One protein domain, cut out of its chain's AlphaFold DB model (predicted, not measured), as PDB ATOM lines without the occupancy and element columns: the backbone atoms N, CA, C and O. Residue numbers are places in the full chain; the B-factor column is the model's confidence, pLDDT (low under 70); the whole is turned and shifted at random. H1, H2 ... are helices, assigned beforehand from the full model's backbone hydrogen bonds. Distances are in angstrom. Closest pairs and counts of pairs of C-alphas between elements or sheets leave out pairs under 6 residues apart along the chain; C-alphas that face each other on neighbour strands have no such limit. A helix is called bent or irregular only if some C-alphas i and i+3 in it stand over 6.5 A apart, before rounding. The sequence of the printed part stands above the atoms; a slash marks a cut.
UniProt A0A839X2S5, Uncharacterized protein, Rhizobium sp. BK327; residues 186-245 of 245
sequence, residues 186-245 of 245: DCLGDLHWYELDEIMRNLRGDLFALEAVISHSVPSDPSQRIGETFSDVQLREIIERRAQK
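What this domain is: This is residues 186 to 245 of the 245 residues of an uncharacterized protein of Rhizobium sp. BK327 (UniProt A0A839X2S5). One long helix, H2, makes the long axis, with H4 crossing it near its last residues and the small, loosely formed H1 off its other end. Past H2 the chain loops out, with residues 220 to 225 sticking out, and folds back through the short H3 into H4. The 60 printed residues hold four named helices, H1, H2, H3 and H4 in that order, and no named strand; the class is all helix. The whole is only just loose, close to extended, with a radius of gyration of the C-alphas of 15.3 A and spans of 41 by 29 by 17 A.

Where its parts are: H1 is residues 186 to 190, 8.5 A long, from C-alpha 186 at (152.275, 119.912, 114.908). It is irregular, but only just: C-alphas 186 and 189 are 6.8 A apart. H2, residues 193 to 216, runs 35.0 A to C-alpha 216 at (124.380, 135.801, 101.351). H3 is residues 226 to 229, 5.3 A. H4, residues 232 to 243, runs 17.0 A to C-alpha 243 at (129.207, 143.585, 110.852).

How they stand to each other: H1 is apart from H2, H3 and H4. H2 touches H4 with residues 209 to 216 alone; their closest C-alphas, of Ala 212 and Ile 239, are 5.7 A apart. Their lines are only just about perpendicular, at 71 degrees. H2 and H3 are apart. H3 and H4 are near each other, with 5 pairs of C-alphas within 10 A, and meet only through their link. Every O i to N i+4 pair is within hydrogen-bond range in H4, 18 of 20 in H2 and 0 of 1 in H1, where 0 of 2 O i to N i+3 pairs are; H3 is too short for an i+4 pair.

The domain as a whole: The C-alphas farthest apart, of His 192 and Ser 220, are 42.7 A apart. The printed part has no cut and no long link. Its mean pLDDT is 70.2; residues 186 to 203, 205 to 206, 218 to 220 and 245 are under 70.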
ATOM      1  N   ASP A 186     150.814 119.962 114.867       48.38
ATOM      2  CA  ASP A 186     152.275 119.912 114.908       48.38
ATOM      3  C   ASP A 186     152.965 121.275 115.092       48.38
ATOM      4  O   ASP A 186     154.107 121.302 115.532       48.38
ATOM      5  N   CYS A 187     152.311 122.403 114.779       47.72
ATOM      6  CA  CYS A 187     152.899 123.741 114.944       47.72
ATOM      7  C   CYS A 187     152.404 124.490 116.191       47.72
ATOM      8  O   CYS A 187     152.839 125.610 116.435       47.72
ATOM      9  N   LEU A 188     151.501 123.900 116.987       54.72
ATOM     10  CA  LEU A 188     150.961 124.542 118.193       54.72
ATOM     11  C   LEU A 188     151.957 124.554 119.361       54.72
ATOM     12  O   LEU A 188     151.867 125.422 120.222       54.72
ATOM     13  N   GLY A 189     152.899 123.602 119.396       48.97
ATOM     14  CA  GLY A 189     153.906 123.500 120.460       48.97
ATOM     15  C   GLY A 189     154.965 124.605 120.429       48.97
ATOM     16  O   GLY A 189     155.578 124.880 121.457       48.97
ATOM     17  N   ASP A 190     155.139 125.249 119.275       49.22
ATOM     18  CA  ASP A 190     156.129 126.305 119.053       49.22
ATOM     19  C   ASP A 190     155.539 127.718 119.223       49.22
ATOM     20  O   ASP A 190     156.258 128.704 119.071       49.22
ATOM     21  N   LEU A 191     154.241 127.829 119.536       47.12
ATOM     22  CA  LEU A 191     153.555 129.107 119.728       47.12
ATOM     23  C   LEU A 191     153.621 129.575 121.182       47.12
ATOM     24  O   LEU A 191     153.406 128.809 122.126       47.12
ATOM     25  N   HIS A 192     153.819 130.875 121.369       50.50
ATOM     26  CA  HIS A 192     153.616 131.526 122.651       50.50
ATOM     27  C   HIS A 192     152.133 131.855 122.885       50.50
ATOM     28  O   HIS A 192     151.377 132.186 121.976       50.50
ATOM     29  N   TRP A 193     151.710 131.832 124.153       56.31
ATOM     30  CA  TRP A 193     150.304 132.026 124.535       56.31
ATOM     31  C   TRP A 193     149.687 133.359 124.092       56.31
ATOM     32  O   TRP A 193     148.495 133.403 123.816       56.31
ATOM     33  N   TYR A 194     150.465 134.439 124.004       57.25
ATOM     34  CA  TYR A 194     149.950 135.737 123.550       57.25
ATOM     35  C   TYR A 194     149.726 135.785 122.029       57.25
ATOM     36  O   TYR A 194     148.849 136.509 121.564       57.25
ATOM     37  N   GLU A 195     150.467 134.983 121.257       46.62
ATOM     38  CA  GLU A 195     150.292 134.849 119.804       46.62
ATOM     39  C   GLU A 195     148.980 134.119 119.489       46.62
ATOM     40  O   GLU A 195     148.334 134.384 118.475       46.62
ATOM     41  N   LEU A 196     148.528 133.254 120.404       56.69
ATOM     42  CA  LEU A 196     147.269 132.531 120.278       56.69
ATOM     43  C   LEU A 196     146.066 133.482 120.215       56.69
ATOM     44  O   LEU A 196     145.176 133.274 119.396       56.69
ATOM     45  N   ASP A 197     146.040 134.545 121.020       58.94
ATOM     46  CA  ASP A 197     144.930 135.510 121.029       58.94
ATOM     47  C   ASP A 197     144.839 136.322 119.732       58.94
ATOM     48  O   ASP A 197     143.756 136.743 119.314       58.94
ATOM     49  N   GLU A 198     145.969 136.568 119.080       55.41
ATOM     50  CA  GLU A 198     146.021 137.250 117.790       55.41
ATOM     51  C   GLU A 198     145.605 136.325 116.647       55.41
ATOM     52  O   GLU A 198     144.725 136.675 115.856       55.41
ATOM     53  N   ILE A 199     146.129 135.098 116.638       60.41
ATOM     54  CA  ILE A 199     145.720 134.043 115.705       60.41
ATOM     55  C   ILE A 199     144.211 133.788 115.821       60.41
ATOM     56  O   ILE A 199     143.506 133.745 114.813       60.41
ATOM     57  N   MET A 200     143.686 133.690 117.042       66.31
ATOM     58  CA  MET A 200     142.261 133.480 117.296       66.31
ATOM     59  C   MET A 200     141.398 134.652 116.825       66.31
ATOM     60  O   MET A 200     140.300 134.424 116.313       66.31
ATOM     61  N   ARG A 201     141.858 135.899 116.972       65.56
ATOM     62  CA  ARG A 201     141.145 137.073 116.442       65.56
ATOM     63  C   ARG A 201     141.097 137.062 114.916       65.56
ATOM     64  O   ARG A 201     140.028 137.293 114.357       65.56
ATOM     65  N   ASN A 202     142.206 136.723 114.266       58.88
ATOM     66  CA  ASN A 202     142.294 136.669 112.807       58.88
ATOM     67  C   ASN A 202     141.435 135.538 112.232       58.88
ATOM     68  O   ASN A 202     140.603 135.789 111.366       58.88
ATOM     69  N   LEU A 203     141.519 134.334 112.803       68.56
ATOM     70  CA  LEU A 203     140.677 133.202 112.406       68.56
ATOM     71  C   LEU A 203     139.185 133.489 112.589       68.56
ATOM     72  O   LEU A 203     138.377 133.082 111.759       68.56
ATOM     73  N   ARG A 204     138.797 134.207 113.651       72.19
ATOM     74  CA  ARG A 204     137.407 134.653 113.824       72.19
ATOM     75  C   ARG A 204     136.996 135.664 112.759       72.19
ATOM     76  O   ARG A 204     135.870 135.581 112.284       72.19
ATOM     77  N   GLY A 205     137.878 136.592 112.390       68.62
ATOM     78  CA  GLY A 205     137.632 137.553 111.313       68.62
ATOM     79  C   GLY A 205     137.458 136.870 109.955       68.62
ATOM     80  O   GLY A 205     136.488 137.142 109.247       68.62
ATOM     81  N   ASP A 206     138.342 135.924 109.636       69.69
ATOM     82  CA  ASP A 206     138.294 135.145 108.398       69.69
ATOM     83  C   ASP A 206     137.040 134.263 108.344       69.69
ATOM     84  O   ASP A 206     136.313 134.267 107.348       69.69
ATOM     85  N   LEU A 207     136.728 133.557 109.436       75.81
ATOM     86  CA  LEU A 207     135.515 132.750 109.543       75.81
ATOM     87  C   LEU A 207     134.256 133.615 109.405       75.81
ATOM     88  O   LEU A 207     133.349 133.253 108.662       75.81
ATOM     89  N   PHE A 208     134.220 134.781 110.054       79.00
ATOM     90  CA  PHE A 208     133.110 135.726 109.940       79.00
ATOM     91  C   PHE A 208     132.895 136.183 108.492       79.00
ATOM     92  O   PHE A 208     131.760 136.204 108.014       79.00
ATOM     93  N   ALA A 209     133.973 136.515 107.776       75.19
ATOM     94  CA  ALA A 209     133.898 136.914 106.374       75.19
ATOM     95  C   ALA A 209     133.380 135.771 105.484       75.19
ATOM     96  O   ALA A 209     132.497 135.988 104.651       75.19
ATOM     97  N   LEU A 210     133.866 134.544 105.694       78.12
ATOM     98  CA  LEU A 210     133.402 133.358 104.966       78.12
ATOM     99  C   LEU A 210     131.923 133.063 105.238       78.12
ATOM    100  O   LEU A 210     131.148 132.858 104.304       78.12
ATOM    101  N   GLU A 211     131.497 133.105 106.500       80.50
ATOM    102  CA  GLU A 211     130.095 132.922 106.881       80.50
ATOM    103  C   GLU A 211     129.188 134.012 106.302       80.50
ATOM    104  O   GLU A 211     128.046 133.726 105.927       80.50
ATOM    105  N   ALA A 212     129.677 135.254 106.210       80.38
ATOM    106  CA  ALA A 212     128.949 136.358 105.596       80.38
ATOM    107  C   ALA A 212     128.649 136.079 104.124       80.38
ATOM    108  O   ALA A 212     127.503 136.233 103.696       80.38
ATOM    109  N   VAL A 213     129.655 135.618 103.382       82.12
ATOM    110  CA  VAL A 213     129.532 135.282 101.961       82.12
ATOM    111  C   VAL A 213     128.615 134.071 101.765       82.12
ATOM    112  O   VAL A 213     127.678 134.144 100.972       82.12
ATOM    113  N   ILE A 214     128.802 132.998 102.544       82.06
ATOM    114  CA  ILE A 214     127.982 131.772 102.457       82.06
ATOM    115  C   ILE A 214     126.510 132.053 102.788       82.06
ATOM    116  O   ILE A 214     125.610 131.539 102.127       82.06
ATOM    117  N   SER A 215     126.243 132.893 103.792       81.06
ATOM    118  CA  SER A 215     124.869 133.241 104.181       81.06
ATOM    119  C   SER A 215     124.169 134.148 103.165       81.06
ATOM    120  O   SER A 215     122.945 134.248 103.186       81.06
ATOM    121  N   HIS A 216     124.928 134.862 102.327       80.19
ATOM    122  CA  HIS A 216     124.380 135.801 101.351       80.19
ATOM    123  C   HIS A 216     123.901 135.100 100.072       80.19
ATOM    124  O   HIS A 216     122.897 135.513  99.492       80.19
ATOM    125  N   SER A 217     124.572 134.023  99.651       72.00
ATOM    126  CA  SER A 217     124.093 133.153  98.572       72.00
ATOM    127  C   SER A 217     124.709 131.759  98.645       72.00
ATOM    128  O   SER A 217     125.922 131.629  98.815       72.00
ATOM    129  N   VAL A 218     123.906 130.728  98.385       68.12
ATOM    130  CA  VAL A 218     124.410 129.376  98.118       68.12
ATOM    131  C   VAL A 218     124.631 129.243  96.606       68.12
ATOM    132  O   VAL A 218     123.676 129.450  95.853       68.12
ATOM    133  N   PRO A 219     125.852 128.936  96.133       66.94
ATOM    134  CA  PRO A 219     126.105 128.800  94.703       66.94
ATOM    135  C   PRO A 219     125.344 127.593  94.140       66.94
ATOM    136  O   PRO A 219     125.273 126.540  94.772       66.94
ATOM    137  N   SER A 220     124.771 127.737  92.941       68.06
ATOM    138  CA  SER A 220     124.092 126.630  92.249       68.06
ATOM    139  C   SER A 220     125.071 125.561  91.742       68.06
ATOM    140  O   SER A 220     124.668 124.417  91.555       68.06
ATOM    141  N   ASP A 221     126.348 125.925  91.560       77.50
ATOM    142  CA  ASP A 221     127.459 125.034  91.215       77.50
ATOM    143  C   ASP A 221     128.625 125.238  92.210       77.50
ATOM    144  O   ASP A 221     129.193 126.331  92.272       77.50
ATOM    145  N   PRO A 222     129.011 124.214  92.996       73.12
ATOM    146  CA  PRO A 222     130.070 124.320  94.000       73.12
ATOM    147  C   PRO A 222     131.491 124.433  93.418       73.12
ATOM    148  O   PRO A 222     132.431 124.666  94.175       73.12
ATOM    149  N   SER A 223     131.674 124.253  92.106       71.12
ATOM    150  CA  SER A 223     132.971 124.414  91.433       71.12
ATOM    151  C   SER A 223     133.242 125.842  90.939       71.12
ATOM    152  O   SER A 223     134.383 126.170  90.600       71.12
ATOM    153  N   GLN A 224     132.217 126.701  90.938       73.00
ATOM    154  CA  GLN A 224     132.305 128.097  90.514       73.00
ATOM    155  C   GLN A 224     133.131 128.933  91.503       73.00
ATOM    156  O   GLN A 224     133.023 128.782  92.723       73.00
ATOM    157  N   ARG A 225     133.955 129.858  90.993       72.94
ATOM    158  CA  ARG A 225     134.756 130.733  91.861       72.94
ATOM    159  C   ARG A 225     133.896 131.861  92.427       72.94
ATOM    160  O   ARG A 225     133.128 132.484  91.706       72.94
ATOM    161  N   ILE A 226     134.115 132.223  93.691       75.81
ATOM    162  CA  ILE A 226     133.395 133.329  94.358       75.81
ATOM    163  C   ILE A 226     133.494 134.646  93.562       75.81
ATOM    164  O   ILE A 226     132.498 135.348  93.417       75.81
ATOM    165  N   GLY A 227     134.667 134.948  92.991       75.44
ATOM    166  CA  GLY A 227     134.904 136.152  92.181       75.44
ATOM    167  C   GLY A 227     134.215 136.165  90.808       75.44
ATOM    168  O   GLY A 227     134.187 137.197  90.148       75.44
ATOM    169  N   GLU A 228     133.662 135.032  90.364       75.81
ATOM    170  CA  GLU A 228     132.811 134.958  89.167       75.81
ATOM    171  C   GLU A 228     131.349 135.301  89.503       75.81
ATOM    172  O   GLU A 228     130.592 135.691  88.617       75.81
ATOM    173  N   THR A 229     130.964 135.185  90.779       78.62
ATOM    174  CA  THR A 229     129.613 135.478  91.287       78.62
ATOM    175  C   THR A 229     129.515 136.881  91.884       78.62
ATOM    176  O   THR A 229     128.490 137.549  91.741       78.62
ATOM    177  N   PHE A 230     130.577 137.349  92.540       82.06
ATOM    178  CA  PHE A 230     130.618 138.637  93.221       82.06
ATOM    179  C   PHE A 230     131.857 139.432  92.827       82.06
ATOM    180  O   PHE A 230     132.972 138.918  92.853       82.06
ATOM    181  N   SER A 231     131.670 140.718  92.535       83.31
ATOM    182  CA  SER A 231     132.788 141.657  92.431       83.31
ATOM    183  C   SER A 231     133.390 141.971  93.806       83.31
ATOM    184  O   SER A 231     132.713 141.887  94.833       83.31
ATOM    185  N   ASP A 232     134.642 142.430  93.824       73.12
ATOM    186  CA  ASP A 232     135.345 142.830  95.052       73.12
ATOM    187  C   ASP A 232     134.578 143.874  95.878       73.12
ATOM    188  O   ASP A 232     134.627 143.865  97.108       73.12
ATOM    189  N   VAL A 233     133.854 144.776  95.207       81.75
ATOM    190  CA  VAL A 233     133.029 145.801  95.858       81.75
ATOM    191  C   VAL A 233     131.830 145.159  96.557       81.75
ATOM    192  O   VAL A 233     131.583 145.436  97.728       81.75
ATOM    193  N   GLN A 234     131.137 144.237  95.882       81.12
ATOM    194  CA  GLN A 234     130.000 143.515  96.461       81.12
ATOM    195  C   GLN A 234     130.422 142.648  97.653       81.12
ATOM    196  O   GLN A 234     129.716 142.611  98.656       81.12
ATOM    197  N   LEU A 235     131.585 141.997  97.585       80.88
ATOM    198  CA  LEU A 235     132.110 141.198  98.695       80.88
ATOM    199  C   LEU A 235     132.377 142.048  99.943       80.88
ATOM    200  O   LEU A 235     132.011 141.641 101.045       80.88
ATOM    201  N   ARG A 236     132.948 143.248  99.781       79.50
ATOM    202  CA  ARG A 236     133.151 144.180 100.903       79.50
ATOM    203  C   ARG A 236     131.828 144.629 101.509       79.50
ATOM    204  O   ARG A 236     131.666 144.545 102.722       79.50
ATOM    205  N   GLU A 237     130.858 145.008 100.679       83.75
ATOM    206  CA  GLU A 237     129.538 145.424 101.163       83.75
ATOM    207  C   GLU A 237     128.796 144.314 101.921       83.75
ATOM    208  O   GLU A 237     128.085 144.599 102.886       83.75
ATOM    209  N   ILE A 238     128.929 143.054 101.495       84.06
ATOM    210  CA  ILE A 238     128.323 141.896 102.170       84.06
ATOM    211  C   ILE A 238     128.905 141.729 103.579       84.06
ATOM    212  O   ILE A 238     128.155 141.536 104.539       84.06
ATOM    213  N   ILE A 239     130.230 141.834 103.703       81.19
ATOM    214  CA  ILE A 239     130.944 141.698 104.978       81.19
ATOM    215  C   ILE A 239     130.601 142.871 105.908       81.19
ATOM    216  O   ILE A 239     130.237 142.657 107.066       81.19
ATOM    217  N   GLU A 240     130.628 144.102 105.396       80.56
ATOM    218  CA  GLU A 240     130.316 145.312 106.165       80.56
ATOM    219  C   GLU A 240     128.862 145.331 106.654       80.56
ATOM    220  O   GLU A 240     128.606 145.630 107.822       80.56
ATOM    221  N   ARG A 241     127.896 144.940 105.810       83.00
ATOM    222  CA  ARG A 241     126.477 144.869 106.207       83.00
ATOM    223  C   ARG A 241     126.212 143.839 107.297       83.00
ATOM    224  O   ARG A 241     125.274 144.017 108.072       83.00
ATOM    225  N   ARG A 242     126.985 142.752 107.353       79.69
ATOM    226  CA  ARG A 242     126.857 141.754 108.421       79.69
ATOM    227  C   ARG A 242     127.487 142.239 109.722       79.69
ATOM    228  O   ARG A 242     126.963 141.909 110.773       79.69
ATOM    229  N   ALA A 243     128.557 143.031 109.661       72.56
ATOM    230  CA  ALA A 243     129.207 143.585 110.852       72.56
ATOM    231  C   ALA A 243     128.352 144.644 111.579       72.56
ATOM    232  O   ALA A 243     128.606 144.946 112.740       72.56
ATOM    233  N   GLN A 244     127.349 145.206 110.896       74.12
ATOM    234  CA  GLN A 244     126.421 146.210 111.434       74.12
ATOM    235  C   GLN A 244     125.107 145.623 111.989       74.12
ATOM    236  O   GLN A 244     124.285 146.383 112.502       74.12
ATOM    237  N   LYS A 245     124.878 144.312 111.851       60.72
ATOM    238  CA  LYS A 245     123.696 143.600 112.366       60.72
ATOM    239  C   LYS A 245     124.020 142.877 113.663       60.72
ATOM    240  O   LYS A 245     123.115 142.846 114.522       60.72
TER     241      LYS A 245